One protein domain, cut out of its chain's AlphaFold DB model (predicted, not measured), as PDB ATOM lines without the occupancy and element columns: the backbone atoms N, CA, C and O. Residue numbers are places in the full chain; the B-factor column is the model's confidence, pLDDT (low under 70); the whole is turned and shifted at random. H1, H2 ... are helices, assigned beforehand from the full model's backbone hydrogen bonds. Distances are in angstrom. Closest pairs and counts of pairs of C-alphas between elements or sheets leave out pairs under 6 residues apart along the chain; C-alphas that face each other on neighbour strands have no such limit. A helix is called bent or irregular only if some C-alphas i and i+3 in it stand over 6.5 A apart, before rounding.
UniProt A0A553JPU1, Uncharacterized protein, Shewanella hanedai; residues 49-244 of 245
ATOM      1  N   GLU A  49      25.797  25.516 -40.427       95.81
ATOM      2  CA  GLU A  49      24.756  24.583 -39.977       95.81
ATOM      3  C   GLU A  49      25.346  23.318 -39.331       95.81
ATOM      4  O   GLU A  49      24.867  22.869 -38.287       95.81
ATOM      5  N   GLU A  50      26.421  22.766 -39.907       96.88
ATOM      6  CA  GLU A  50      27.128  21.617 -39.335       96.88
ATOM      7  C   GLU A  50      27.766  21.974 -37.994       96.88
ATOM      8  O   GLU A  50      27.644  21.217 -37.030       96.88
ATOM      9  N   ARG A  51      28.421  23.138 -37.903       96.94
ATOM     10  CA  ARG A  51      29.061  23.587 -36.661       96.94
ATOM     11  C   ARG A  51      28.043  23.810 -35.551       96.94
ATOM     12  O   ARG A  51      28.272  23.360 -34.431       96.94
ATOM     13  N   GLU A  52      26.931  24.466 -35.863       96.88
ATOM     14  CA  GLU A  52      25.856  24.720 -34.904       96.88
ATOM     15  C   GLU A  52      25.219  23.412 -34.425       96.88
ATOM     16  O   GLU A  52      25.043  23.197 -33.224       96.88
ATOM     17  N   SER A  53      24.937  22.490 -35.349       97.81
ATOM     18  CA  SER A  53      24.357  21.189 -35.011       97.81
ATOM     19  C   SER A  53      25.306  20.359 -34.152       97.81
ATOM     20  O   SER A  53      24.917  19.850 -33.103       97.81
ATOM     21  N   LEU A  54      26.585  20.275 -34.522       97.44
ATOM     22  CA  LEU A  54      27.577  19.554 -33.728       97.44
ATOM     23  C   LEU A  54      27.805  20.194 -32.351       97.44
ATOM     24  O   LEU A  54      28.044  19.464 -31.389       97.44
ATOM     25  N   ALA A  55      27.681  21.517 -32.211       96.81
ATOM     26  CA  ALA A  55      27.848  22.191 -30.922       96.81
ATOM     27  C   ALA A  55      26.782  21.756 -29.902       96.81
ATOM     28  O   ALA A  55      27.070  21.658 -28.708       96.81
ATOM     29  N   HIS A  56      25.580  21.422 -30.380       97.31
ATOM     30  CA  HIS A  56      24.495  20.872 -29.568       97.31
ATOM     31  C   HIS A  56      24.647  19.366 -29.308       97.31
ATOM     32  O   HIS A  56      24.275  18.879 -28.240       97.31
ATOM     33  N   LEU A  57      25.217  18.615 -30.254       97.44
ATOM     34  CA  LEU A  57      25.284  17.151 -30.177       97.44
ATOM     35  C   LEU A  57      26.518  16.621 -29.436       97.44
ATOM     36  O   LEU A  57      26.400  15.687 -28.643       97.44
ATOM     37  N   ILE A  58      27.697  17.216 -29.632       96.25
ATOM     38  CA  ILE A  58      28.946  16.743 -29.011       96.25
ATOM     39  C   ILE A  58      28.900  16.695 -27.474       96.25
ATOM     40  O   ILE A  58      29.412  15.723 -26.915       96.25
ATOM     41  N   PRO A  59      28.267  17.642 -26.749       95.56
ATOM     42  CA  PRO A  59      28.144  17.524 -25.300       95.56
ATOM     43  C   PRO A  59      27.442  16.237 -24.832       95.56
ATOM     44  O   PRO A  59      27.753  15.753 -23.745       95.56
ATOM     45  N   LEU A  60      26.514  15.679 -25.625       96.19
ATOM     46  CA  LEU A  60      25.848  14.407 -25.312       96.19
ATOM     47  C   LEU A  60      26.831  13.233 -25.385       96.19
ATOM     48  O   LEU A  60      26.847  12.399 -24.479       96.19
ATOM     49  N   LEU A  61      27.644  13.207 -26.448       96.31
ATOM     50  CA  LEU A  61      28.652  12.174 -26.700       96.31
ATOM     51  C   LEU A  61      29.742  12.215 -25.626       96.31
ATOM     52  O   LEU A  61      29.966  11.222 -24.951       96.31
ATOM     53  N   LEU A  62      30.303  13.401 -25.359       95.88
ATOM     54  CA  LEU A  62      31.338  13.599 -24.337       95.88
ATOM     55  C   LEU A  62      30.922  13.109 -22.949       95.88
ATOM     56  O   LEU A  62      31.724  12.507 -22.240       95.88
ATOM     57  N   CYS A  63      29.677  13.355 -22.531       95.38
ATOM     58  CA  CYS A  63      29.212  12.820 -21.253       95.38
ATOM     59  C   CYS A  63      29.213  11.279 -21.226       95.38
ATOM     60  O   CYS A  63      29.368  10.717 -20.142       95.38
ATOM     61  N   GLY A  64      29.005  10.627 -22.375       95.25
ATOM     62  CA  GLY A  64      29.061   9.174 -22.536       95.25
ATOM     63  C   GLY A  64      30.467   8.642 -22.339       95.25
ATOM     64  O   GLY A  64      30.673   7.904 -21.377       95.25
ATOM     65  N   GLU A  65      31.427   9.132 -23.127       95.38
ATOM     66  CA  GLU A  65      32.846   8.739 -23.030       95.38
ATOM     67  C   GLU A  65      33.364   8.868 -21.586       95.38
ATOM     68  O   GLU A  65      33.994   7.987 -21.004       95.38
ATOM     69  N   GLN A  66      33.041   9.993 -20.940       95.06
ATOM     70  CA  GLN A  66      33.498  10.284 -19.581       95.06
ATOM     71  C   GLN A  66      32.824   9.392 -18.533       95.06
ATOM     72  O   GLN A  66      33.429   9.072 -17.508       95.06
ATOM     73  N   SER A  67      31.564   9.009 -18.759       95.44
ATOM     74  CA  SER A  67      30.873   8.045 -17.905       95.44
ATOM     75  C   SER A  67      31.475   6.653 -18.074       95.44
ATOM     76  O   SER A  67      31.714   5.987 -17.067       95.44
ATOM     77  N   ALA A  68      31.743   6.222 -19.307       94.62
ATOM     78  CA  ALA A  68      32.351   4.931 -19.602       94.62
ATOM     79  C   ALA A  68      33.718   4.807 -18.919       94.62
ATOM     80  O   ALA A  68      33.908   3.882 -18.127       94.62
ATOM     81  N   GLN A  69      34.604   5.803 -19.080       94.50
ATOM     82  CA  GLN A  69      35.899   5.857 -18.382       94.50
ATOM     83  C   GLN A  69      35.762   5.573 -16.879       94.50
ATOM     84  O   GLN A  69      36.475   4.733 -16.336       94.50
ATOM     85  N   LEU A  70      34.816   6.227 -16.192       93.94
ATOM     86  CA  LEU A  70      34.604   6.008 -14.759       93.94
ATOM     87  C   LEU A  70      34.131   4.591 -14.434       93.94
ATOM     88  O   LEU A  70      34.569   4.013 -13.439       93.94
ATOM     89  N   VAL A  71      33.209   4.039 -15.221       94.06
ATOM     90  CA  VAL A  71      32.649   2.714 -14.944       94.06
ATOM     91  C   VAL A  71      33.690   1.622 -15.158       94.06
ATOM     92  O   VAL A  71      33.864   0.780 -14.273       94.06
ATOM     93  N   PHE A  72      34.426   1.675 -16.270       94.94
ATOM     94  CA  PHE A  72      35.520   0.745 -16.535       94.94
ATOM     95  C   PHE A  72      36.621   0.875 -15.477       94.94
ATOM     96  O   PHE A  72      37.031  -0.143 -14.917       94.94
ATOM     97  N   ASN A  73      37.025   2.097 -15.110       94.31
ATOM     98  CA  ASN A  73      38.032   2.317 -14.067       94.31
ATOM     99  C   ASN A  73      37.629   1.706 -12.720       94.31
ATOM    100  O   ASN A  73      38.402   0.971 -12.108       94.31
ATOM    101  N   ASN A  74      36.397   1.963 -12.275       92.62
ATOM    102  CA  ASN A  74      35.898   1.442 -11.003       92.62
ATOM    103  C   ASN A  74      35.874  -0.092 -10.981       92.62
ATOM    104  O   ASN A  74      36.148  -0.695  -9.944       92.62
ATOM    105  N   GLU A  75      35.546  -0.729 -12.106       92.94
ATOM    106  CA  GLU A  75      35.561  -2.188 -12.202       92.94
ATOM    107  C   GLU A  75      36.983  -2.756 -12.218       92.94
ATOM    108  O   GLU A  75      37.259  -3.733 -11.524       92.94
ATOM    109  N   ILE A  76      37.907  -2.121 -12.944       92.81
ATOM    110  CA  ILE A  76      39.331  -2.482 -12.930       92.81
ATOM    111  C   ILE A  76      39.866  -2.441 -11.496       92.81
ATOM    112  O   ILE A  76      40.506  -3.390 -11.053       92.81
ATOM    113  N   GLN A  77      39.566  -1.373 -10.755       91.69
ATOM    114  CA  GLN A  77      39.996  -1.212  -9.367       91.69
ATOM    115  C   GLN A  77      39.401  -2.286  -8.448       91.69
ATOM    116  O   GLN A  77      40.118  -2.878  -7.639       91.69
ATOM    117  N   ARG A  78      38.111  -2.609  -8.617       90.81
ATOM    118  CA  ARG A  78      37.459  -3.692  -7.870       90.81
ATOM    119  C   ARG A  78      38.132  -5.044  -8.116       90.81
ATOM    120  O   ARG A  78      38.349  -5.779  -7.157       90.81
ATOM    121  N   LEU A  79      38.446  -5.367  -9.370       90.25
ATOM    122  CA  LEU A  79      39.075  -6.636  -9.751       90.25
ATOM    123  C   LEU A  79      40.538  -6.723  -9.290       90.25
ATOM    124  O   LEU A  79      40.967  -7.761  -8.789       90.25
ATOM    125  N   CYS A  80      41.295  -5.627  -9.386       88.44
ATOM    126  CA  CYS A  80      42.664  -5.561  -8.868       88.44
ATOM    127  C   CYS A  80      42.719  -5.770  -7.344       88.44
ATOM    128  O   CYS A  80      43.683  -6.336  -6.842       88.44
ATOM    129  N   ALA A  81      41.691  -5.336  -6.606       86.94
ATOM    130  CA  ALA A  81      41.619  -5.509  -5.155       86.94
ATOM    131  C   ALA A  81      41.286  -6.948  -4.711       86.94
ATOM    132  O   ALA A  81      41.456  -7.268  -3.537       86.94
ATOM    133  N   SER A  82      40.801  -7.811  -5.611       81.06
ATOM    134  CA  SER A  82      40.442  -9.202  -5.291       81.06
ATOM    135  C   SER A  82      41.602 -10.209  -5.363       81.06
ATOM    136  O   SER A  82      41.340 -11.406  -5.277       81.06
ATOM    137  N   ASP A  83      42.859  -9.762  -5.501       66.00
ATOM    138  CA  ASP A  83      44.061 -10.611  -5.685       66.00
ATOM    139  C   ASP A  83      43.950 -11.620  -6.852       66.00
ATOM    140  O   ASP A  83      44.719 -12.578  -6.956       66.00
ATOM    141  N   GLU A  84      43.017 -11.393  -7.781       63.03
ATOM    142  CA  GLU A  84      43.021 -12.078  -9.067       63.03
ATOM    143  C   GLU A  84      44.229 -11.548  -9.858       63.03
ATOM    144  O   GLU A  84      44.314 -10.350 -10.146       63.03
ATOM    145  N   GLU A  85      45.189 -12.427 -10.185       57.44
ATOM    146  CA  GLU A  85      46.265 -12.123 -11.142       57.44
ATOM    147  C   GLU A  85      45.681 -11.403 -12.359       57.44
ATOM    148  O   GLU A  85      44.546 -11.694 -12.731       57.44
ATOM    149  N   ALA A  86      46.450 -10.492 -12.975       63.94
ATOM    150  CA  ALA A  86      46.020  -9.667 -14.107       63.94
ATOM    151  C   ALA A  86      45.373 -10.514 -15.217       63.94
ATOM    152  O   ALA A  86      46.031 -10.979 -16.149       63.94
ATOM    153  N   SER A  87      44.066 -10.725 -15.085       78.81
ATOM    154  CA  SER A  87      43.322 -11.637 -15.925       78.81
ATOM    155  C   SER A  87      43.152 -10.986 -17.287       78.81
ATOM    156  O   SER A  87      43.206  -9.759 -17.434       78.81
ATOM    157  N   SER A  88      42.920 -11.799 -18.314       84.94
ATOM    158  CA  SER A  88      42.611 -11.277 -19.646       84.94
ATOM    159  C   SER A  88      41.438 -10.287 -19.615       84.94
ATOM    160  O   SER A  88      41.430  -9.346 -20.399       84.94
ATOM    161  N   ALA A  89      40.493 -10.453 -18.679       86.50
ATOM    162  CA  ALA A  89      39.388  -9.523 -18.470       86.50
ATOM    163  C   ALA A  89      39.872  -8.141 -18.002       86.50
ATOM    164  O   ALA A  89      39.508  -7.142 -18.615       86.50
ATOM    165  N   ILE A  90      40.747  -8.067 -16.988       90.88
ATOM    166  CA  ILE A  90      41.309  -6.788 -16.515       90.88
ATOM    167  C   ILE A  90      42.042  -6.069 -17.652       90.88
ATOM    168  O   ILE A  90      41.884  -4.861 -17.819       90.88
ATOM    169  N   LEU A  91      42.824  -6.799 -18.453       91.19
ATOM    170  CA  LEU A  91      43.534  -6.218 -19.596       91.19
ATOM    171  C   LEU A  91      42.569  -5.653 -20.645       91.19
ATOM    172  O   LEU A  91      42.771  -4.529 -21.096       91.19
ATOM    173  N   SER A  92      41.504  -6.383 -20.988       93.12
ATOM    174  CA  SER A  92      40.487  -5.890 -21.922       93.12
ATOM    175  C   SER A  92      39.747  -4.663 -21.389       93.12
ATOM    176  O   SER A  92      39.527  -3.727 -22.147       93.12
ATOM    177  N   LEU A  93      39.406  -4.616 -20.097       94.44
ATOM    178  CA  LEU A  93      38.748  -3.446 -19.503       94.44
ATOM    179  C   LEU A  93      39.660  -2.210 -19.518       94.44
ATOM    180  O   LEU A  93      39.197  -1.118 -19.840       94.44
ATOM    181  N   LYS A  94      40.957  -2.379 -19.219       93.62
ATOM    182  CA  LYS A  94      41.958  -1.301 -19.317       93.62
ATOM    183  C   LYS A  94      42.097  -0.785 -20.748       93.62
ATOM    184  O   LYS A  94      42.238   0.413 -20.959       93.62
ATOM    185  N   GLU A  95      42.056  -1.684 -21.731       93.56
ATOM    186  CA  GLU A  95      42.101  -1.303 -23.142       93.56
ATOM    187  C   GLU A  95      40.886  -0.456 -23.538       93.56
ATOM    188  O   GLU A  95      41.064   0.564 -24.197       93.56
ATOM    189  N   VAL A  96      39.681  -0.835 -23.093       95.44
ATOM    190  CA  VAL A  96      38.465  -0.043 -23.334       95.44
ATOM    191  C   VAL A  96      38.576   1.332 -22.677       95.44
ATOM    192  O   VAL A  96      38.463   2.332 -23.372       95.44
ATOM    193  N   GLU A  97      38.903   1.415 -21.382       95.44
ATOM    194  CA  GLU A  97      39.070   2.706 -20.688       95.44
ATOM    195  C   GLU A  97      40.069   3.635 -21.409       95.44
ATOM    196  O   GLU A  97      39.853   4.844 -21.521       95.44
ATOM    197  N   ALA A  98      41.163   3.072 -21.930       93.44
ATOM    198  CA  ALA A  98      42.166   3.814 -22.682       93.44
ATOM    199  C   ALA A  98      41.657   4.320 -24.045       93.44
ATOM    200  O   ALA A  98      42.106   5.367 -24.519       93.44
ATOM    201  N   GLU A  99      40.748   3.592 -24.692       95.75
ATOM    202  CA  GLU A  99      40.099   4.010 -25.937       95.75
ATOM    203  C   GLU A  99      39.058   5.098 -25.701       95.75
ATOM    204  O   GLU A  99      39.086   6.103 -26.407       95.75
ATOM    205  N   GLU A 100      38.252   4.976 -24.649       95.81
ATOM    206  CA  GLU A 100      37.292   6.001 -24.217       95.81
ATOM    207  C   GLU A 100      37.984   7.346 -23.928       95.81
ATOM    208  O   GLU A 100      37.465   8.424 -24.220       95.81
ATOM    209  N   LEU A 101      39.210   7.317 -23.386       94.25
ATOM    210  CA  LEU A 101      40.028   8.523 -23.230       94.25
ATOM    211  C   LEU A 101      40.414   9.137 -24.587       94.25
ATOM    212  O   LEU A 101      40.411  10.359 -24.747       94.25
ATOM    213  N   VAL A 102      40.777   8.305 -25.566       95.62
ATOM    214  CA  VAL A 102      41.130   8.760 -26.920       95.62
ATOM    215  C   VAL A 102      39.913   9.387 -27.603       95.62
ATOM    216  O   VAL A 102      40.054  10.421 -28.259       95.62
ATOM    217  N   HIS A 103      38.731   8.791 -27.439       97.12
ATOM    218  CA  HIS A 103      37.472   9.295 -27.986       97.12
ATOM    219  C   HIS A 103      37.075  10.627 -27.341       97.12
ATOM    220  O   HIS A 103      36.864  11.607 -28.059       97.12
ATOM    221  N   ASP A 104      37.098  10.711 -26.006       95.44
ATOM    222  CA  ASP A 104      36.843  11.937 -25.237       95.44
ATOM    223  C   ASP A 104      37.758  13.085 -25.689       95.44
ATOM    224  O   ASP A 104      37.289  14.184 -25.983       95.44
ATOM    225  N   LEU A 105      39.063  12.832 -25.841       94.25
ATOM    226  CA  LEU A 105      40.014  13.847 -26.305       94.25
ATOM    227  C   LEU A 105      39.766  14.279 -27.758       94.25
ATOM    228  O   LEU A 105      39.855  15.471 -28.063       94.25
ATOM    229  N   ALA A 106      39.435  13.347 -28.655       95.62
ATOM    230  CA  ALA A 106      39.122  13.675 -30.045       95.62
ATOM    231  C   ALA A 106      37.840  14.516 -30.157       95.62
ATOM    232  O   ALA A 106      37.812  15.514 -30.881       95.62
ATOM    233  N   LEU A 107      36.797  14.165 -29.402       96.31
ATOM    234  CA  LEU A 107      35.542  14.915 -29.355       96.31
ATOM    235  C   LEU A 107      35.715  16.291 -28.694       96.31
ATOM    236  O   LEU A 107      35.143  17.268 -29.176       96.31
ATOM    237  N   GLN A 108      36.543  16.404 -27.649       94.31
ATOM    238  CA  GLN A 108      36.896  17.694 -27.044       94.31
ATOM    239  C   GLN A 108      37.634  18.599 -28.036       94.31
ATOM    240  O   GLN A 108      37.355  19.797 -28.087       94.31
ATOM    241  N   GLN A 109      38.534  18.042 -28.855       94.19
ATOM    242  CA  GLN A 109      39.199  18.808 -29.908       94.19
ATOM    243  C   GLN A 109      38.177  19.373 -30.899       94.19
ATOM    244  O   GLN A 109      38.217  20.571 -31.174       94.19
ATOM    245  N   VAL A 110      37.222  18.560 -31.368       94.81
ATOM    246  CA  VAL A 110      36.137  19.061 -32.229       94.81
ATOM    247  C   VAL A 110      35.363  20.166 -31.512       94.81
ATOM    248  O   VAL A 110      35.232  21.258 -32.056       94.81
ATOM    249  N   GLN A 111      34.906  19.926 -30.276       93.94
ATOM    250  CA  GLN A 111      34.127  20.896 -29.501       93.94
ATOM    251  C   GLN A 111      34.845  22.238 -29.321       93.94
ATOM    252  O   GLN A 111      34.195  23.281 -29.359       93.94
ATOM    253  N   SER A 112      36.170  22.229 -29.157       92.69
ATOM    254  CA  SER A 112      36.967  23.446 -28.957       92.69
ATOM    255  C   SER A 112      36.948  24.408 -30.154       92.69
ATOM    256  O   SER A 112      37.255  25.590 -30.003       92.69
ATOM    257  N   GLU A 113      36.558  23.915 -31.331       93.50
ATOM    258  CA  GLU A 113      36.509  24.670 -32.585       93.50
ATOM    259  C   GLU A 113      35.070  25.032 -33.009       93.50
ATOM    260  O   GLU A 113      34.846  25.716 -34.018       93.50
ATOM    261  N   LEU A 114      34.073  24.585 -32.242       94.00
ATOM    262  CA  LEU A 114      32.658  24.845 -32.484       94.00
ATOM    263  C   LEU A 114      32.183  26.141 -31.809       94.00
ATOM    264  O   LEU A 114      32.825  26.628 -30.874       94.00
ATOM    265  N   PRO A 115      31.079  26.744 -32.289       94.12
ATOM    266  CA  PRO A 115      30.472  27.880 -31.610       94.12
ATOM    267  C   PRO A 115      30.036  27.506 -30.188       94.12
ATOM    268  O   PRO A 115      29.636  26.376 -29.906       94.12
ATOM    269  N   ILE A 116      30.096  28.480 -29.280       89.88
ATOM    270  CA  ILE A 116      29.550  28.321 -27.932       89.88
ATOM    271  C   ILE A 116      28.036  28.482 -28.022       89.88
ATOM    272  O   ILE A 116      27.550  29.568 -28.331       89.88
ATOM    273  N   VAL A 117      27.301  27.423 -27.693       90.75
ATOM    274  CA  VAL A 117      25.836  27.447 -27.653       90.75
ATOM    275  C   VAL A 117      25.360  27.647 -26.216       90.75
ATOM    276  O   VAL A 117      25.820  26.963 -25.296       90.75
ATOM    277  N   GLU A 118      24.428  28.579 -25.994       87.19
ATOM    278  CA  GLU A 118      23.935  28.938 -24.647       87.19
ATOM    279  C   GLU A 118      23.383  27.726 -23.876       87.19
ATOM    280  O   GLU A 118      23.438  27.649 -22.646       87.19
ATOM    281  N   GLN A 119      22.878  26.738 -24.613       88.94
ATOM    282  CA  GLN A 119      22.213  25.554 -24.083       88.94
ATOM    283  C   GLN A 119      23.191  24.455 -23.645       88.94
ATOM    284  O   GLN A 119      22.752  23.501 -22.999       88.94
ATOM    285  N   THR A 120      24.500  24.599 -23.904       89.75
ATOM    286  CA  THR A 120      25.538  23.588 -23.602       89.75
ATOM    287  C   THR A 120      25.404  23.030 -22.184       89.75
ATOM    288  O   THR A 120      25.349  21.818 -21.983       89.75
ATOM    289  N   ILE A 121      25.265  23.907 -21.183       90.25
ATOM    290  CA  ILE A 121      25.159  23.505 -19.772       90.25
ATOM    291  C   ILE A 121      23.910  22.644 -19.528       90.25
ATOM    292  O   ILE A 121      23.951  21.682 -18.759       90.25
ATOM    293  N   ASN A 122      22.785  22.978 -20.162       92.94
ATOM    294  CA  ASN A 122      21.544  22.221 -20.008       92.94
ATOM    295  C   ASN A 122      21.639  20.849 -20.680       92.94
ATOM    296  O   ASN A 122      21.228  19.861 -20.069       92.94
ATOM    297  N   ILE A 123      22.239  20.778 -21.869       94.69
ATOM    298  CA  ILE A 123      22.482  19.527 -22.603       94.69
ATOM    299  C   ILE A 123      23.352  18.589 -21.755       94.69
ATOM    300  O   ILE A 123      22.967  17.452 -21.479       94.69
ATOM    301  N   GLN A 124      24.464  19.098 -21.219       93.81
ATOM    302  CA  GLN A 124      25.346  18.324 -20.342       93.81
ATOM    303  C   GLN A 124      24.655  17.859 -19.063       93.81
ATOM    304  O   GLN A 124      24.852  16.728 -18.623       93.81
ATOM    305  N   ARG A 125      23.808  18.696 -18.451       94.38
ATOM    306  CA  ARG A 125      23.027  18.294 -17.270       94.38
ATOM    307  C   ARG A 125      22.050  17.167 -17.592       94.38
ATOM    308  O   ARG A 125      21.888  16.274 -16.762       94.38
ATOM    309  N   GLN A 126      21.390  17.202 -18.750       95.81
ATOM    310  CA  GLN A 126      20.478  16.136 -19.176       95.81
ATOM    311  C   GLN A 126      21.234  14.824 -19.404       95.81
ATOM    312  O   GLN A 126      20.869  13.811 -18.808       95.81
ATOM    313  N   ALA A 127      22.332  14.863 -20.161       96.25
ATOM    314  CA  ALA A 127      23.169  13.692 -20.405       96.25
ATOM    315  C   ALA A 127      23.778  13.138 -19.107       96.25
ATOM    316  O   ALA A 127      23.651  11.951 -18.816       96.25
ATOM    317  N   LYS A 128      24.324  13.996 -18.238       95.62
ATOM    318  CA  LYS A 128      24.823  13.589 -16.915       95.62
ATOM    319  C   LYS A 128      23.747  12.896 -16.083       95.62
ATOM    320  O   LYS A 128      24.022  11.885 -15.445       95.62
ATOM    321  N   ARG A 129      22.517  13.423 -16.063       96.12
ATOM    322  CA  ARG A 129      21.398  12.795 -15.340       96.12
ATOM    323  C   ARG A 129      21.056  11.422 -15.908       96.12
ATOM    324  O   ARG A 129      20.801  10.520 -15.117       96.12
ATOM    325  N   PHE A 130      21.055  11.275 -17.230       96.56
ATOM    326  CA  PHE A 130      20.830   9.996 -17.897       96.56
ATOM    327  C   PHE A 130      21.884   8.957 -17.487       96.56
ATOM    328  O   PHE A 130      21.522   7.924 -16.925       96.56
ATOM    329  N   TYR A 131      23.174   9.264 -17.634       95.56
ATOM    330  CA  TYR A 131      24.254   8.338 -17.272       95.56
ATOM    331  C   TYR A 131      24.310   8.036 -15.763       95.56
ATOM    332  O   TYR A 131      24.481   6.887 -15.365       95.56
ATOM    333  N   LEU A 132      24.038   9.022 -14.895       93.88
ATOM    334  CA  LEU A 132      23.902   8.778 -13.451       93.88
ATOM    335  C   LEU A 132      22.728   7.854 -13.112       93.88
ATOM    336  O   LEU A 132      22.800   7.118 -12.133       93.88
ATOM    337  N   GLN A 133      21.623   7.923 -13.856       92.81
ATOM    338  CA  GLN A 133      20.492   7.015 -13.661       92.81
ATOM    339  C   GLN A 133      20.814   5.605 -14.152       92.81
ATOM    340  O   GLN A 133      20.419   4.651 -13.490       92.81
ATOM    341  N   LEU A 134      21.541   5.471 -15.262       90.31
ATOM    342  CA  LEU A 134      22.001   4.178 -15.766       90.31
ATOM    343  C   LEU A 134      22.945   3.482 -14.788       90.31
ATOM    344  O   LEU A 134      22.786   2.287 -14.563       90.31
ATOM    345  N   GLY A 135      23.844   4.234 -14.149       88.62
ATOM    346  CA  GLY A 135      24.763   3.710 -13.136       88.62
ATOM    347  C   GLY A 135      24.116   3.359 -11.790       88.62
ATOM    348  O   GLY A 135      24.791   2.828 -10.911       88.62
ATOM    349  N   ARG A 136      22.817   3.631 -11.590       90.25
ATOM    350  CA  ARG A 136      22.065   3.148 -10.417       90.25
ATOM    351  C   ARG A 136      21.608   1.717 -10.672       90.25
ATOM    352  O   ARG A 136      20.510   1.486 -11.176       90.25
ATOM    353  N   VAL A 137      22.477   0.784 -10.322       89.19
ATOM    354  CA  VAL A 137      22.293  -0.663 -10.464       89.19
ATOM    355  C   VAL A 137      22.532  -1.359  -9.133       89.19
ATOM    356  O   VAL A 137      23.199  -0.813  -8.253       89.19
ATOM    357  N   ASN A 138      22.024  -2.581  -8.993       87.81
ATOM    358  CA  ASN A 138      22.260  -3.394  -7.798       87.81
ATOM    359  C   ASN A 138      23.552  -4.220  -7.896       87.81
ATOM    360  O   ASN A 138      24.021  -4.749  -6.891       87.81
ATOM    361  N   SER A 139      24.122  -4.357  -9.099       91.31
ATOM    362  CA  SER A 139      25.335  -5.143  -9.343       91.31
ATOM    363  C   SER A 139      26.127  -4.645 -10.555       91.31
ATOM    364  O   SER A 139      25.576  -4.024 -11.462       91.31
ATOM    365  N   TYR A 140      27.420  -4.984 -10.612       90.44
ATOM    366  CA  TYR A 140      28.248  -4.760 -11.803       90.44
ATOM    367  C   TYR A 140      27.770  -5.573 -13.010       90.44
ATOM    368  O   TYR A 140      27.864  -5.095 -14.133       90.44
ATOM    369  N   CYS A 141      27.187  -6.754 -12.784       94.31
ATOM    370  CA  CYS A 141      26.563  -7.555 -13.835       94.31
ATOM    371  C   CYS A 141      25.491  -6.743 -14.584       94.31
ATOM    372  O   CYS A 141      25.584  -6.551 -15.793       94.31
ATOM    373  N   GLU A 142      24.540  -6.166 -13.845       94.81
ATOM    374  CA  GLU A 142      23.501  -5.279 -14.386       94.81
ATOM    375  C   GLU A 142      24.108  -4.036 -15.062       94.81
ATOM    376  O   GLU A 142      23.664  -3.631 -16.136       94.81
ATOM    377  N   HIS A 143      25.171  -3.461 -14.484       94.69
ATOM    378  CA  HIS A 143      25.859  -2.311 -15.078       94.69
ATOM    379  C   HIS A 143      26.414  -2.623 -16.468       94.69
ATOM    380  O   HIS A 143      26.159  -1.886 -17.416       94.69
ATOM    381  N   PHE A 144      27.153  -3.723 -16.598       96.50
ATOM    382  CA  PHE A 144      27.807  -4.093 -17.847       96.50
ATOM    383  C   PHE A 144      26.822  -4.590 -18.906       96.50
ATOM    384  O   PHE A 144      27.075  -4.403 -20.095       96.50
ATOM    385  N   VAL A 145      25.664  -5.129 -18.505       96.88
ATOM    386  CA  VAL A 145      24.542  -5.346 -19.432       96.88
ATOM    387  C   VAL A 145      24.088  -4.014 -20.038       96.88
ATOM    388  O   VAL A 145      23.994  -3.906 -21.261       96.88
ATOM    389  N   ARG A 146      23.864  -2.979 -19.212       96.12
ATOM    390  CA  ARG A 146      23.466  -1.644 -19.699       96.12
ATOM    391  C   ARG A 146      24.518  -1.020 -20.608       96.12
ATOM    392  O   ARG A 146      24.144  -0.463 -21.632       96.12
ATOM    393  N   ILE A 147      25.801  -1.133 -20.257       95.75
ATOM    394  CA  ILE A 147      26.912  -0.633 -21.083       95.75
ATOM    395  C   ILE A 147      26.904  -1.320 -22.447       95.75
ATOM    396  O   ILE A 147      26.793  -0.647 -23.460       95.75
ATOM    397  N   ALA A 148      26.874  -2.655 -22.489       96.50
ATOM    398  CA  ALA A 148      26.859  -3.386 -23.756       96.50
ATOM    399  C   ALA A 148      25.667  -3.004 -24.660       96.50
ATOM    400  O   ALA A 148      25.790  -2.977 -25.888       96.50
ATOM    401  N   ILE A 149      24.506  -2.702 -24.068       95.75
ATOM    402  CA  ILE A 149      23.338  -2.190 -24.797       95.75
ATOM    403  C   ILE A 149      23.587  -0.764 -25.308       95.75
ATOM    404  O   ILE A 149      23.279  -0.472 -26.465       95.75
ATOM    405  N   LEU A 150      24.137   0.120 -24.472       95.50
ATOM    406  CA  LEU A 150      24.447   1.497 -24.853       95.50
ATOM    407  C   LEU A 150      25.476   1.545 -25.973       95.50
ATOM    408  O   LEU A 150      25.178   2.158 -26.989       95.50
ATOM    409  N   ASP A 151      26.590   0.829 -25.861       96.06
ATOM    410  CA  ASP A 151      27.638   0.785 -26.888       96.06
ATOM    411  C   ASP A 151      27.083   0.204 -28.199       96.06
ATOM    412  O   ASP A 151      27.450   0.619 -29.301       96.06
ATOM    413  N   THR A 152      26.098  -0.706 -28.124       95.56
ATOM    414  CA  THR A 152      25.379  -1.186 -29.317       95.56
ATOM    415  C   THR A 152      24.595  -0.049 -29.975       95.56
ATOM    416  O   THR A 152      24.610   0.085 -31.204       95.56
ATOM    417  N   CYS A 153      23.921   0.784 -29.180       95.19
ATOM    418  CA  CYS A 153      23.204   1.958 -29.669       95.19
ATOM    419  C   CYS A 153      24.174   3.017 -30.214       95.19
ATOM    420  O   CYS A 153      23.957   3.518 -31.317       95.19
ATOM    421  N   VAL A 154      25.263   3.310 -29.499       95.38
ATOM    422  CA  VAL A 154      26.310   4.260 -29.902       95.38
ATOM    423  C   VAL A 154      26.971   3.804 -31.199       95.38
ATOM    424  O   VAL A 154      27.076   4.600 -32.128       95.38
ATOM    425  N   THR A 155      27.266   2.511 -31.357       96.62
ATOM    426  CA  THR A 155      27.738   1.939 -32.628       96.62
ATOM    427  C   THR A 155      26.801   2.297 -33.790       96.62
ATOM    428  O   THR A 155      27.262   2.646 -34.881       96.62
ATOM    429  N   GLN A 156      25.477   2.225 -33.598       96.12
ATOM    430  CA  GLN A 156      24.525   2.612 -34.647       96.12
ATOM    431  C   GLN A 156      24.449   4.130 -34.838       96.12
ATOM    432  O   GLN A 156      24.401   4.587 -35.973       96.12
ATOM    433  N   ILE A 157      24.503   4.921 -33.767       95.88
ATOM    434  CA  ILE A 157      24.544   6.387 -33.852       95.88
ATOM    435  C   ILE A 157      25.771   6.837 -34.660       95.88
ATOM    436  O   ILE A 157      25.646   7.615 -35.603       95.88
ATOM    437  N   MET A 158      26.950   6.288 -34.358       97.44
ATOM    438  CA  MET A 158      28.186   6.567 -35.090       97.44
ATOM    439  C   MET A 158      28.111   6.100 -36.546       97.44
ATOM    440  O   MET A 158      28.662   6.754 -37.433       97.44
ATOM    441  N   HIS A 159      27.404   4.999 -36.816       96.44
ATOM    442  CA  HIS A 159      27.132   4.554 -38.181       96.44
ATOM    443  C   HIS A 159      26.288   5.563 -38.965       96.44
ATOM    444  O   HIS A 159      26.636   5.859 -40.110       96.44
ATOM    445  N   GLU A 160      25.225   6.098 -38.361       96.62
ATOM    446  CA  GLU A 160      24.382   7.113 -38.994       96.62
ATOM    447  C   GLU A 160      25.172   8.414 -39.219       96.62
ATOM    448  O   GLU A 160      25.114   8.959 -40.314       96.62
ATOM    449  N   PHE A 161      26.016   8.861 -38.275       96.62
ATOM    450  CA  PHE A 161      26.910  10.012 -38.500       96.62
ATOM    451  C   PHE A 161      27.882   9.804 -39.668       96.62
ATOM    452  O   PHE A 161      28.039  10.698 -40.503       96.62
ATOM    453  N   GLU A 162      28.505   8.627 -39.767       96.44
ATOM    454  CA  GLU A 162      29.429   8.281 -40.858       96.44
ATOM    455  C   GLU A 162      28.751   8.331 -42.244       96.44
ATOM    456  O   GLU A 162      29.404   8.632 -43.246       96.44
ATOM    457  N   HIS A 163      27.443   8.054 -42.307       95.25
ATOM    458  CA  HIS A 163      26.652   7.992 -43.545       95.25
ATOM    459  C   HIS A 163      25.660   9.155 -43.705       95.25
ATOM    460  O   HIS A 163      24.831   9.137 -44.615       95.25
ATOM    461  N   SER A 164      25.768  10.160 -42.840       94.25
ATOM    462  CA  SER A 164      24.899  11.333 -42.781       94.25
ATOM    463  C   SER A 164      25.134  12.301 -43.954       94.25
ATOM    464  O   SER A 164      25.985  12.077 -44.824       94.25
ATOM    465  N   LYS A 165      24.413  13.432 -43.963       93.44
ATOM    466  CA  LYS A 165      24.580  14.497 -44.972       93.44
ATOM    467  C   LYS A 165      25.959  15.160 -44.949       93.44
ATOM    468  O   LYS A 165      26.310  15.792 -45.939       93.44
ATOM    469  N   LEU A 166      26.748  14.956 -43.890       92.69
ATOM    470  CA  LEU A 166      28.153  15.376 -43.826       92.69
ATOM    471  C   LEU A 166      28.961  14.815 -45.013       92.69
ATOM    472  O   LEU A 166      29.834  15.476 -45.571       92.69
ATOM    473  N   GLY A 167      28.649  13.587 -45.436       89.56
ATOM    474  CA  GLY A 167      29.313  12.917 -46.549       89.56
ATOM    475  C   GLY A 167      30.644  12.245 -46.181       89.56
ATOM    476  O   GLY A 167      31.317  12.569 -45.206       89.56
ATOM    477  N   LYS A 168      31.061  11.282 -47.018       84.00
ATOM    478  CA  LYS A 168      32.183  10.355 -46.745       84.00
ATOM    479  C   LYS A 168      33.559  11.012 -46.573       84.00
ATOM    480  O   LYS A 168      34.468  10.380 -46.044       84.00
ATOM    481  N   GLY A 169      33.737  12.229 -47.085       87.94
ATOM    482  CA  GLY A 169      34.987  12.987 -46.978       87.94
ATOM    483  C   GLY A 169      35.049  13.907 -45.759       87.94
ATOM    484  O   GLY A 169      36.093  14.512 -45.523       87.94
ATOM    485  N   HIS A 170      33.955  14.038 -45.005       94.88
ATOM    486  CA  HIS A 170      33.886  14.965 -43.888       94.88
ATOM    487  C   HIS A 170      34.727  14.460 -42.705       94.88
ATOM    488  O   HIS A 170      34.552  13.311 -42.280       94.88
ATOM    489  N   PRO A 171      35.603  15.296 -42.119       95.75
ATOM    490  CA  PRO A 171      36.474  14.881 -41.024       95.75
ATOM    491  C   PRO A 171      35.739  14.263 -39.835       95.75
ATOM    492  O   PRO A 171      36.148  13.206 -39.356       95.75
ATOM    493  N   PHE A 172      34.637  14.875 -39.393       96.75
ATOM    494  CA  PHE A 172      33.829  14.341 -38.293       96.75
ATOM    495  C   PHE A 172      33.166  12.993 -38.632       96.75
ATOM    496  O   PHE A 172      33.222  12.073 -37.823       96.75
ATOM    497  N   ALA A 173      32.628  12.818 -39.846       96.69
ATOM    498  CA  ALA A 173      32.045  11.542 -40.270       96.69
ATOM    499  C   ALA A 173      33.097  10.417 -40.271       96.69
ATOM    500  O   ALA A 173      32.823   9.294 -39.846       96.69
ATOM    501  N   PHE A 174      34.331  10.732 -40.680       96.62
ATOM    502  CA  PHE A 174      35.449   9.796 -40.594       96.62
ATOM    503  C   PHE A 174      35.823   9.458 -39.142       96.62
ATOM    504  O   PHE A 174      36.075   8.289 -38.852       96.62
ATOM    505  N   LEU A 175      35.830  10.441 -38.231       97.50
ATOM    506  CA  LEU A 175      36.043  10.203 -36.798       97.50
ATOM    507  C   LEU A 175      34.974   9.260 -36.229       97.50
ATOM    508  O   LEU A 175      35.334   8.267 -35.605       97.50
ATOM    509  N   CYS A 176      33.691   9.495 -36.519       97.81
ATOM    510  CA  CYS A 176      32.603   8.597 -36.119       97.81
ATOM    511  C   CYS A 176      32.819   7.172 -36.649       97.81
ATOM    512  O   CYS A 176      32.626   6.205 -35.918       97.81
ATOM    513  N   GLY A 177      33.300   7.017 -37.886       97.56
ATOM    514  CA  GLY A 177      33.657   5.710 -38.443       97.56
ATOM    515  C   GLY A 177      34.818   5.008 -37.717       97.56
ATOM    516  O   GLY A 177      34.874   3.775 -37.719       97.56
ATOM    517  N   LEU A 178      35.740   5.758 -37.103       97.62
ATOM    518  CA  LEU A 178      36.787   5.205 -36.238       97.62
ATOM    519  C   LEU A 178      36.226   4.819 -34.868       97.62
ATOM    520  O   LEU A 178      36.441   3.678 -34.470       97.62
ATOM    521  N   ILE A 179      35.482   5.714 -34.208       98.00
ATOM    522  CA  ILE A 179      34.850   5.466 -32.897       98.00
ATOM    523  C   ILE A 179      33.960   4.225 -32.983       98.00
ATOM    524  O   ILE A 179      34.180   3.260 -32.265       98.00
ATOM    525  N   LYS A 180      33.081   4.147 -33.992       97.56
ATOM    526  CA  LYS A 180      32.211   2.987 -34.262       97.56
ATOM    527  C   LYS A 180      32.929   1.630 -34.226       97.56
ATOM    528  O   LYS A 180      32.320   0.618 -33.886       97.56
ATOM    529  N   LYS A 181      34.186   1.562 -34.677       96.12
ATOM    530  CA  LYS A 181      34.943   0.299 -34.686       96.12
ATOM    531  C   LYS A 181      35.364  -0.124 -33.289       96.12
ATOM    532  O   LYS A 181      35.345  -1.321 -33.016       96.12
ATOM    533  N   ASP A 182      35.739   0.840 -32.459       96.94
ATOM    534  CA  ASP A 182      36.088   0.600 -31.064       96.94
ATOM    535  C   ASP A 182      34.819   0.240 -30.283       96.94
ATOM    536  O   ASP A 182      34.800  -0.806 -29.647       96.94
ATOM    537  N   GLU A 183      33.713   0.956 -30.496       96.88
ATOM    538  CA  GLU A 183      32.401   0.659 -29.893       96.88
ATOM    539  C   GLU A 183      31.949  -0.791 -30.120       96.88
ATOM    540  O   GLU A 183      31.515  -1.489 -29.207       96.88
ATOM    541  N   ALA A 184      32.119  -1.323 -31.337       95.81
ATOM    542  CA  ALA A 184      31.783  -2.719 -31.621       95.81
ATOM    543  C   ALA A 184      32.630  -3.715 -30.802       95.81
ATOM    544  O   ALA A 184      32.156  -4.799 -30.445       95.81
ATOM    545  N   LYS A 185      33.885  -3.360 -30.502       95.69
ATOM    546  CA  LYS A 185      34.759  -4.123 -29.604       95.69
ATOM    547  C   LYS A 185      34.333  -3.937 -28.146       95.69
ATOM    548  O   LYS A 185      34.328  -4.914 -27.401       95.69
ATOM    549  N   HIS A 186      33.939  -2.732 -27.749       97.19
ATOM    550  CA  HIS A 186      33.467  -2.416 -26.398       97.19
ATOM    551  C   HIS A 186      32.199  -3.196 -26.057       97.19
ATOM    552  O   HIS A 186      32.179  -3.877 -25.034       97.19
ATOM    553  N   VAL A 187      31.241  -3.285 -26.990       97.25
ATOM    554  CA  VAL A 187      30.070  -4.177 -26.890       97.25
ATOM    555  C   VAL A 187      30.491  -5.606 -26.566       97.25
ATOM    556  O   VAL A 187      29.919  -6.238 -25.677       97.25
ATOM    557  N   TYR A 188      31.479  -6.142 -27.290       96.69
ATOM    558  CA  TYR A 188      31.972  -7.499 -27.059       96.69
ATOM    559  C   TYR A 188      32.566  -7.639 -25.652       96.69
ATOM    560  O   TYR A 188      32.176  -8.550 -24.919       96.69
ATOM    561  N   VAL A 189      33.458  -6.729 -25.252       96.69
ATOM    562  CA  VAL A 189      34.112  -6.756 -23.933       96.69
ATOM    563  C   VAL A 189      33.082  -6.638 -22.811       96.69
ATOM    564  O   VAL A 189      33.051  -7.491 -21.925       96.69
ATOM    565  N   ALA A 190      32.194  -5.646 -22.872       97.19
ATOM    566  CA  ALA A 190      31.181  -5.409 -21.855       97.19
ATOM    567  C   ALA A 190      30.196  -6.580 -21.745       97.19
ATOM    568  O   ALA A 190      29.885  -7.032 -20.643       97.19
ATOM    569  N   LYS A 191      29.762  -7.140 -22.882       96.81
ATOM    570  CA  LYS A 191      28.868  -8.302 -22.907       96.81
ATOM    571  C   LYS A 191      29.519  -9.540 -22.299       96.81
ATOM    572  O   LYS A 191      28.890 -10.208 -21.480       96.81
ATOM    573  N   HIS A 192      30.751  -9.860 -22.692       95.50
ATOM    574  CA  HIS A 192      31.463 -11.018 -22.151       95.50
ATOM    575  C   HIS A 192      31.756 -10.856 -20.661       95.50
ATOM    576  O   HIS A 192      31.615 -11.817 -19.904       95.50
ATOM    577  N   HIS A 193      32.096  -9.643 -20.228       95.81
ATOM    578  CA  HIS A 193      32.305  -9.346 -18.817       95.81
ATOM    579  C   HIS A 193      31.012  -9.482 -18.007       95.81
ATOM    580  O   HIS A 193      30.996 -10.149 -16.976       95.81
ATOM    581  N   ALA A 194      29.890  -8.965 -18.512       96.19
ATOM    582  CA  ALA A 194      28.581  -9.168 -17.892       96.19
ATOM    583  C   ALA A 194      28.239 -10.663 -17.754       96.19
ATOM    584  O   ALA A 194      27.796 -11.103 -16.697       96.19
ATOM    585  N   GLN A 195      28.484 -11.460 -18.799       95.56
ATOM    586  CA  GLN A 195      28.253 -12.910 -18.780       95.56
ATOM    587  C   GLN A 195      29.145 -13.631 -17.766       95.56
ATOM    588  O   GLN A 195      28.671 -14.525 -17.069       95.56
ATOM    589  N   TYR A 196      30.412 -13.222 -17.640       93.00
ATOM    590  CA  TYR A 196      31.308 -13.722 -16.596       93.00
ATOM    591  C   TYR A 196      30.764 -13.422 -15.190       93.00
ATOM    592  O   TYR A 196      30.822 -14.275 -14.308       93.00
ATOM    593  N   LEU A 197      30.143 -12.255 -15.007       93.12
ATOM    594  CA  LEU A 197      29.452 -11.862 -13.774       93.12
ATOM    595  C   LEU A 197      28.053 -12.496 -13.610       93.12
ATOM    596  O   LEU A 197      27.340 -12.164 -12.660       93.12
ATOM    597  N   GLY A 198      27.651 -13.403 -14.506       95.88
ATOM    598  CA  GLY A 198      26.407 -14.170 -14.417       95.88
ATOM    599  C   GLY A 198      25.230 -13.625 -15.230       95.88
ATOM    600  O   GLY A 198      24.108 -14.074 -15.012       95.88
ATOM    601  N   ALA A 199      25.448 -12.676 -16.148       96.75
ATOM    602  CA  ALA A 199      24.372 -12.157 -16.991       96.75
ATOM    603  C   ALA A 199      23.822 -13.232 -17.933       96.75
ATOM    604  O   ALA A 199      24.573 -13.903 -18.648       96.75
ATOM    605  N   ASP A 200      22.497 -13.323 -18.006       95.06
ATOM    606  CA  ASP A 200      21.791 -14.162 -18.966       95.06
ATOM    607  C   ASP A 200      21.051 -13.328 -20.022       95.06
ATOM    608  O   ASP A 200      20.976 -12.100 -19.959       95.06
ATOM    609  N   ARG A 201      20.483 -14.003 -21.026       93.19
ATOM    610  CA  ARG A 201      19.735 -13.340 -22.103       93.19
ATOM    611  C   ARG A 201      18.524 -12.549 -21.588       93.19
ATOM    612  O   ARG A 201      18.198 -11.522 -22.174       93.19
ATOM    613  N   THR A 202      17.868 -13.017 -20.531       94.06
ATOM    614  CA  THR A 202      16.680 -12.368 -19.960       94.06
ATOM    615  C   THR A 202      17.043 -10.998 -19.402       94.06
ATOM    616  O   THR A 202      16.319 -10.034 -19.638       94.06
ATOM    617  N   MET A 203      18.201 -10.888 -18.740       95.06
ATOM    618  CA  MET A 203      18.726  -9.611 -18.257       95.06
ATOM    619  C   MET A 203      18.966  -8.628 -19.405       95.06
ATOM    620  O   MET A 203      18.551  -7.478 -19.311       95.06
ATOM    621  N   PHE A 204      19.571  -9.074 -20.512       94.69
ATOM    622  CA  PHE A 204      19.785  -8.209 -21.679       94.69
ATOM    623  C   PHE A 204      18.475  -7.685 -22.277       94.69
ATOM    624  O   PHE A 204      18.406  -6.510 -22.615       94.69
ATOM    625  N   ILE A 205      17.441  -8.523 -22.385       92.44
ATOM    626  CA  ILE A 205      16.133  -8.101 -22.913       92.44
ATOM    627  C   ILE A 205      15.493  -7.062 -21.984       92.44
ATOM    628  O   ILE A 205      15.124  -5.981 -22.434       92.44
ATOM    629  N   ALA A 206      15.422  -7.356 -20.682       92.75
ATOM    630  CA  ALA A 206      14.793  -6.470 -19.704       92.75
ATOM    631  C   ALA A 206      15.507  -5.111 -19.602       92.75
ATOM    632  O   ALA A 206      14.869  -4.059 -19.561       92.75
ATOM    633  N   GLU A 207      16.843  -5.116 -19.592       94.62
ATOM    634  CA  GLU A 207      17.617  -3.877 -19.573       94.62
ATOM    635  C   GLU A 207      17.508  -3.125 -20.904       94.62
ATOM    636  O   GLU A 207      17.449  -1.898 -20.894       94.62
ATOM    637  N   HIS A 208      17.404  -3.814 -22.044       93.50
ATOM    638  CA  HIS A 208      17.228  -3.168 -23.346       93.50
ATOM    639  C   HIS A 208      15.914  -2.380 -23.418       93.50
ATOM    640  O   HIS A 208      15.928  -1.198 -23.770       93.50
ATOM    641  N   GLU A 209      14.800  -2.993 -22.998       91.94
ATOM    642  CA  GLU A 209      13.481  -2.343 -22.916       91.94
ATOM    643  C   GLU A 209      13.485  -1.098 -22.013       91.94
ATOM    644  O   GLU A 209      12.704  -0.168 -22.212       91.94
ATOM    645  N   MET A 210      14.386  -1.048 -21.029       92.38
ATOM    646  CA  MET A 210      14.523   0.081 -20.112       92.38
ATOM    647  C   MET A 210      15.474   1.166 -20.638       92.38
ATOM    648  O   MET A 210      15.177   2.361 -20.519       92.38
ATOM    649  N   VAL A 211      16.626   0.774 -21.190       94.31
ATOM    650  CA  VAL A 211      17.681   1.689 -21.648       94.31
ATOM    651  C   VAL A 211      17.250   2.436 -22.905       94.31
ATOM    652  O   VAL A 211      17.402   3.661 -22.967       94.31
ATOM    653  N   LEU A 212      16.701   1.726 -23.895       94.38
ATOM    654  CA  LEU A 212      16.476   2.278 -25.227       94.38
ATOM    655  C   LEU A 212      15.515   3.489 -25.221       94.38
ATOM    656  O   LEU A 212      15.907   4.542 -25.733       94.38
ATOM    657  N   PRO A 213      14.336   3.456 -24.562       94.12
ATOM    658  CA  PRO A 213      13.435   4.614 -24.524       94.12
ATOM    659  C   PRO A 213      14.034   5.828 -23.801       94.12
ATOM    660  O   PRO A 213      13.751   6.982 -24.143       94.12
ATOM    661  N   LYS A 214      14.889   5.593 -22.796       95.88
ATOM    662  CA  LYS A 214      15.580   6.670 -22.073       95.88
ATOM    663  C   LYS A 214      16.644   7.327 -22.944       95.88
ATOM    664  O   LYS A 214      16.738   8.554 -22.940       95.88
ATOM    665  N   LEU A 215      17.404   6.532 -23.700       96.81
ATOM    666  CA  LEU A 215      18.369   7.058 -24.663       96.81
ATOM    667  C   LEU A 215      17.647   7.848 -25.761       96.81
ATOM    668  O   LEU A 215      18.044   8.974 -26.052       96.81
ATOM    669  N   TYR A 216      16.540   7.321 -26.295       96.44
ATOM    670  CA  TYR A 216      15.714   8.035 -27.272       96.44
ATOM    671  C   TYR A 216      15.254   9.392 -26.738       96.44
ATOM    672  O   TYR A 216      15.395  10.408 -27.415       96.44
ATOM    673  N   THR A 217      14.759   9.425 -25.498       96.56
ATOM    674  CA  THR A 217      14.323  10.662 -24.834       96.56
ATOM    675  C   THR A 217      15.470  11.667 -24.704       96.56
ATOM    676  O   THR A 217      15.269  12.855 -24.954       96.56
ATOM    677  N   LEU A 218      16.672  11.206 -24.334       97.06
ATOM    678  CA  LEU A 218      17.850  12.066 -24.236       97.06
ATOM    679  C   LEU A 218      18.207  12.675 -25.598       97.06
ATOM    680  O   LEU A 218      18.361  13.889 -25.689       97.06
ATOM    681  N   LEU A 219      18.329  11.850 -26.640       97.31
ATOM    682  CA  LEU A 219      18.757  12.306 -27.967       97.31
ATOM    683  C   LEU A 219      17.697  13.174 -28.652       97.31
ATOM    684  O   LEU A 219      18.031  14.154 -29.316       97.31
ATOM    685  N   SER A 220      16.415  12.872 -28.433       96.88
ATOM    686  CA  SER A 220      15.294  13.631 -28.999       96.88
ATOM    687  C   SER A 220      15.227  15.072 -28.494       96.88
ATOM    688  O   SER A 220      14.637  15.918 -29.169       96.88
ATOM    689  N   SER A 221      15.873  15.386 -27.361       95.75
ATOM    690  CA  SER A 221      16.002  16.771 -26.892       95.75
ATOM    691  C   SER A 221      16.770  17.657 -27.880       95.75
ATOM    692  O   SER A 221      16.585  18.870 -27.856       95.75
ATOM    693  N   GLN A 222      17.583  17.054 -28.757       97.44
ATOM    694  CA  GLN A 222      18.360  17.707 -29.815       97.44
ATOM    695  C   GLN A 222      17.971  17.205 -31.223       97.44
ATOM    696  O   GLN A 222      18.781  17.257 -32.147       97.44
ATOM    697  N   SER A 223      16.742  16.703 -31.399       96.75
ATOM    698  CA  SER A 223      16.243  16.110 -32.660       96.75
ATOM    699  C   SER A 223      16.476  16.993 -33.891       96.75
ATOM    700  O   SER A 223      16.998  16.502 -34.888       96.75
ATOM    701  N   ALA A 224      16.202  18.296 -33.794       97.19
ATOM    702  CA  ALA A 224      16.418  19.242 -34.893       97.19
ATOM    703  C   ALA A 224      17.872  19.248 -35.409       97.19
ATOM    704  O   ALA A 224      18.105  19.353 -36.611       97.19
ATOM    705  N   HIS A 225      18.857  19.079 -34.521       97.69
ATOM    706  CA  HIS A 225      20.275  19.046 -34.893       97.69
ATOM    707  C   HIS A 225      20.690  17.704 -35.502       97.69
ATOM    708  O   HIS A 225      21.553  17.667 -36.377       97.69
ATOM    709  N   PHE A 226      20.057  16.599 -35.099       97.88
ATOM    710  CA  PHE A 226      20.212  15.324 -35.804       97.88
ATOM    711  C   PHE A 226      19.631  15.406 -37.226       97.88
ATOM    712  O   PHE A 226      20.299  15.018 -38.185       97.88
ATOM    713  N   GLU A 227      18.434  15.976 -37.388       97.19
ATOM    714  CA  GLU A 227      17.756  16.121 -38.685       97.19
ATOM    715  C   GLU A 227      18.502  17.050 -39.657       97.19
ATOM    716  O   GLU A 227      18.600  16.743 -40.854       97.19
ATOM    717  N   ALA A 228      19.083  18.142 -39.148       97.06
ATOM    718  CA  ALA A 228      19.948  19.043 -39.916       97.06
ATOM    719  C   ALA A 228      21.123  18.279 -40.549       97.06
ATOM    720  O   ALA A 228      21.399  18.405 -41.742       97.06
ATOM    721  N   LEU A 229      21.725  17.359 -39.790       96.94
ATOM    722  CA  LEU A 229      22.777  16.465 -40.277       96.94
ATOM    723  C   LEU A 229      22.236  15.272 -41.088       96.94
ATOM    724  O   LEU A 229      23.008  14.511 -41.663       96.94
ATOM    725  N   GLY A 230      20.917  15.122 -41.214       95.94
ATOM    726  CA  GLY A 230      20.267  14.063 -41.987       95.94
ATOM    727  C   GLY A 230      20.143  12.729 -41.262       95.94
ATOM    728  O   GLY A 230      20.070  11.696 -41.922       95.94
ATOM    729  N   ILE A 231      20.133  12.746 -39.932       96.50
ATOM    730  CA  ILE A 231      19.945  11.570 -39.087       96.50
ATOM    731  C   ILE A 231      18.519  11.594 -38.536       96.50
ATOM    732  O   ILE A 231      18.164  12.476 -37.757       96.50
ATOM    733  N   GLU A 232      17.701  10.607 -38.905       94.81
ATOM    734  CA  GLU A 232      16.352  10.462 -38.352       94.81
ATOM    735  C   GLU A 232      16.342   9.512 -37.154       94.81
ATOM    736  O   GLU A 232      16.373   8.285 -37.303       94.81
ATOM    737  N   LEU A 233      16.252  10.086 -35.950       94.44
ATOM    738  CA  LEU A 233      16.273   9.324 -34.700       94.44
ATOM    739  C   LEU A 233      15.169   8.263 -34.644       94.44
ATOM    740  O   LEU A 233      15.429   7.138 -34.242       94.44
ATOM    741  N   THR A 234      13.953   8.567 -35.094       93.00
ATOM    742  CA  THR A 234      12.860   7.581 -35.086       93.00
ATOM    743  C   THR A 234      13.195   6.351 -35.935       93.00
ATOM    744  O   THR A 234      12.992   5.224 -35.496       93.00
ATOM    745  N   GLN A 235      13.780   6.536 -37.124       91.56
ATOM    746  CA  GLN A 235      14.179   5.408 -37.971       91.56
ATOM    747  C   GLN A 235      15.325   4.606 -37.349       91.56
ATOM    748  O   GLN A 235      15.310   3.377 -37.394       91.56
ATOM    749  N   LEU A 236      16.309   5.291 -36.762       92.69
ATOM    750  CA  LEU A 236      17.418   4.659 -36.048       92.69
ATOM    751  C   LEU A 236      16.914   3.771 -34.900       92.69
ATOM    752  O   LEU A 236      17.361   2.634 -34.766       92.69
ATOM    753  N   PHE A 237      15.975   4.269 -34.097       92.19
ATOM    754  CA  PHE A 237      15.473   3.541 -32.935       92.19
ATOM    755  C   PHE A 237      14.546   2.384 -33.310       92.19
ATOM    756  O   PHE A 237      14.688   1.320 -32.722       92.19
ATOM    757  N   ASN A 238      13.734   2.509 -34.365       89.56
ATOM    758  CA  ASN A 238      12.977   1.368 -34.895       89.56
ATOM    759  C   ASN A 238      13.911   0.213 -35.307       89.56
ATOM    760  O   ASN A 238      13.678  -0.940 -34.955       89.56
ATOM    761  N   LYS A 239      15.035   0.515 -35.982       88.00
ATOM    762  CA  LYS A 239      16.047  -0.504 -36.336       88.00
ATOM    763  C   LYS A 239      16.702  -1.141 -35.105       88.00
ATOM    764  O   LYS A 239      17.182  -2.270 -35.191       88.00
ATOM    765  N   LEU A 240      16.835  -0.393 -34.007       86.44
ATOM    766  CA  LEU A 240      17.402  -0.894 -32.755       86.44
ATOM    767  C   LEU A 240      16.404  -1.803 -32.035       86.44
ATOM    768  O   LEU A 240      16.807  -2.877 -31.612       86.44
ATOM    769  N   GLU A 241      15.122  -1.440 -31.977       83.31
ATOM    770  CA  GLU A 241      14.063  -2.294 -31.420       83.31
ATOM    771  C   GLU A 241      13.988  -3.647 -32.144       83.31
ATOM    772  O   GLU A 241      14.064  -4.695 -31.501       83.31
ATOM    773  N   ASP A 242      13.978  -3.635 -33.481       76.69
ATOM    774  CA  ASP A 242      13.897  -4.848 -34.310       76.69
ATOM    775  C   ASP A 242      15.091  -5.805 -34.131       76.69
ATOM    776  O   ASP A 242      14.980  -7.000 -34.404       76.69
ATOM    777  N   LYS A 243      16.257  -5.307 -33.697       70.62
ATOM    778  CA  LYS A 243      17.456  -6.140 -33.483       70.62
ATOM    779  C   LYS A 243      17.400  -6.975 -32.203       70.62
ATOM    780  O   LYS A 243      18.186  -7.918 -32.084       70.62
ATOM    781  N   TRP A 244      16.540  -6.610 -31.255       65.25
ATOM    782  CA  TRP A 244      16.456  -7.244 -29.937       65.25
ATOM    783  C   TRP A 244      15.112  -7.939 -29.670       65.25
ATOM    784  O   TRP A 244      15.011  -8.649 -28.665       65.25
TER     785      TRP A 244
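What this domain is: This is residues 49 to 244 of the 245 residues of an uncharacterized protein of Shewanella hanedai (UniProt A0A553JPU1). What shape does the backbone make? It is an elongated bundle of two helical hairpins side by side, H1b with H2 and H4 with H5, loosely closed between H1b and H4, with H3 on H1b and the paired H6 and H8 on H4. At one end, short H7 packs on H1a. How large is it? The printed part has 196 residues with eight named helices, H1 to H8 in order, and no named strand, class all helix; it is compact, radius of gyration of the C-alphas 16.6 A, spanning 52 by 33 by 31 A.

Where its parts are: Where is the longest helix? H1, residues 49 to 80, is one helix by its hydrogen bonds but bent, C-alphas 56 and 59 being 6.5 A apart. Its arms are H1a, residues 49 to 56, from C-alpha 49 at (24.756, 24.583, -39.977), and H1b, residues 59 to 80, 31.8 A. Where are the others? H2 is residues 88 to 112, 36.4 A; H3 120 to 134; H4 140 to 162, 31.9 A; H5 171 to 196, 38.0 A; H6 201 to 220, kinked by 30 degrees near residue 210; H7 223 to 228; H8 233 to 244, ending at (16.456, -7.244, -29.937).

How they stand to each other: What forms the bundle? H1b and H2 touch, closest C-alphas Gln 69 and Glu 97, 5.0 A; H4 and H5 touch at Glu 162 and Ala 173, 4.2 A, a shallow tilt of 22 degrees, opposite ways. What touches outside it? Among them, H1b touches H3 with residues 59 to 67 alone, and H4 touches H6, closest C-alphas Val 145 and Phe 204, 6.0 A. Are backbones in range? Every O i to N i+4 pair is within hydrogen-bond range in H1a, H1b, H2, H3, H4 and H7, but 19 of 22 in H5, 14 of 16 in H6 and 6 of 8 in H8.

The domain as a whole: How far does it reach? The farthest C-alphas, Glu 49 and Asp 83, are 52.8 A apart; the printed part has no cut and no long link. Where is confidence low? Residues 83 to 86 and residue 244 are under 70.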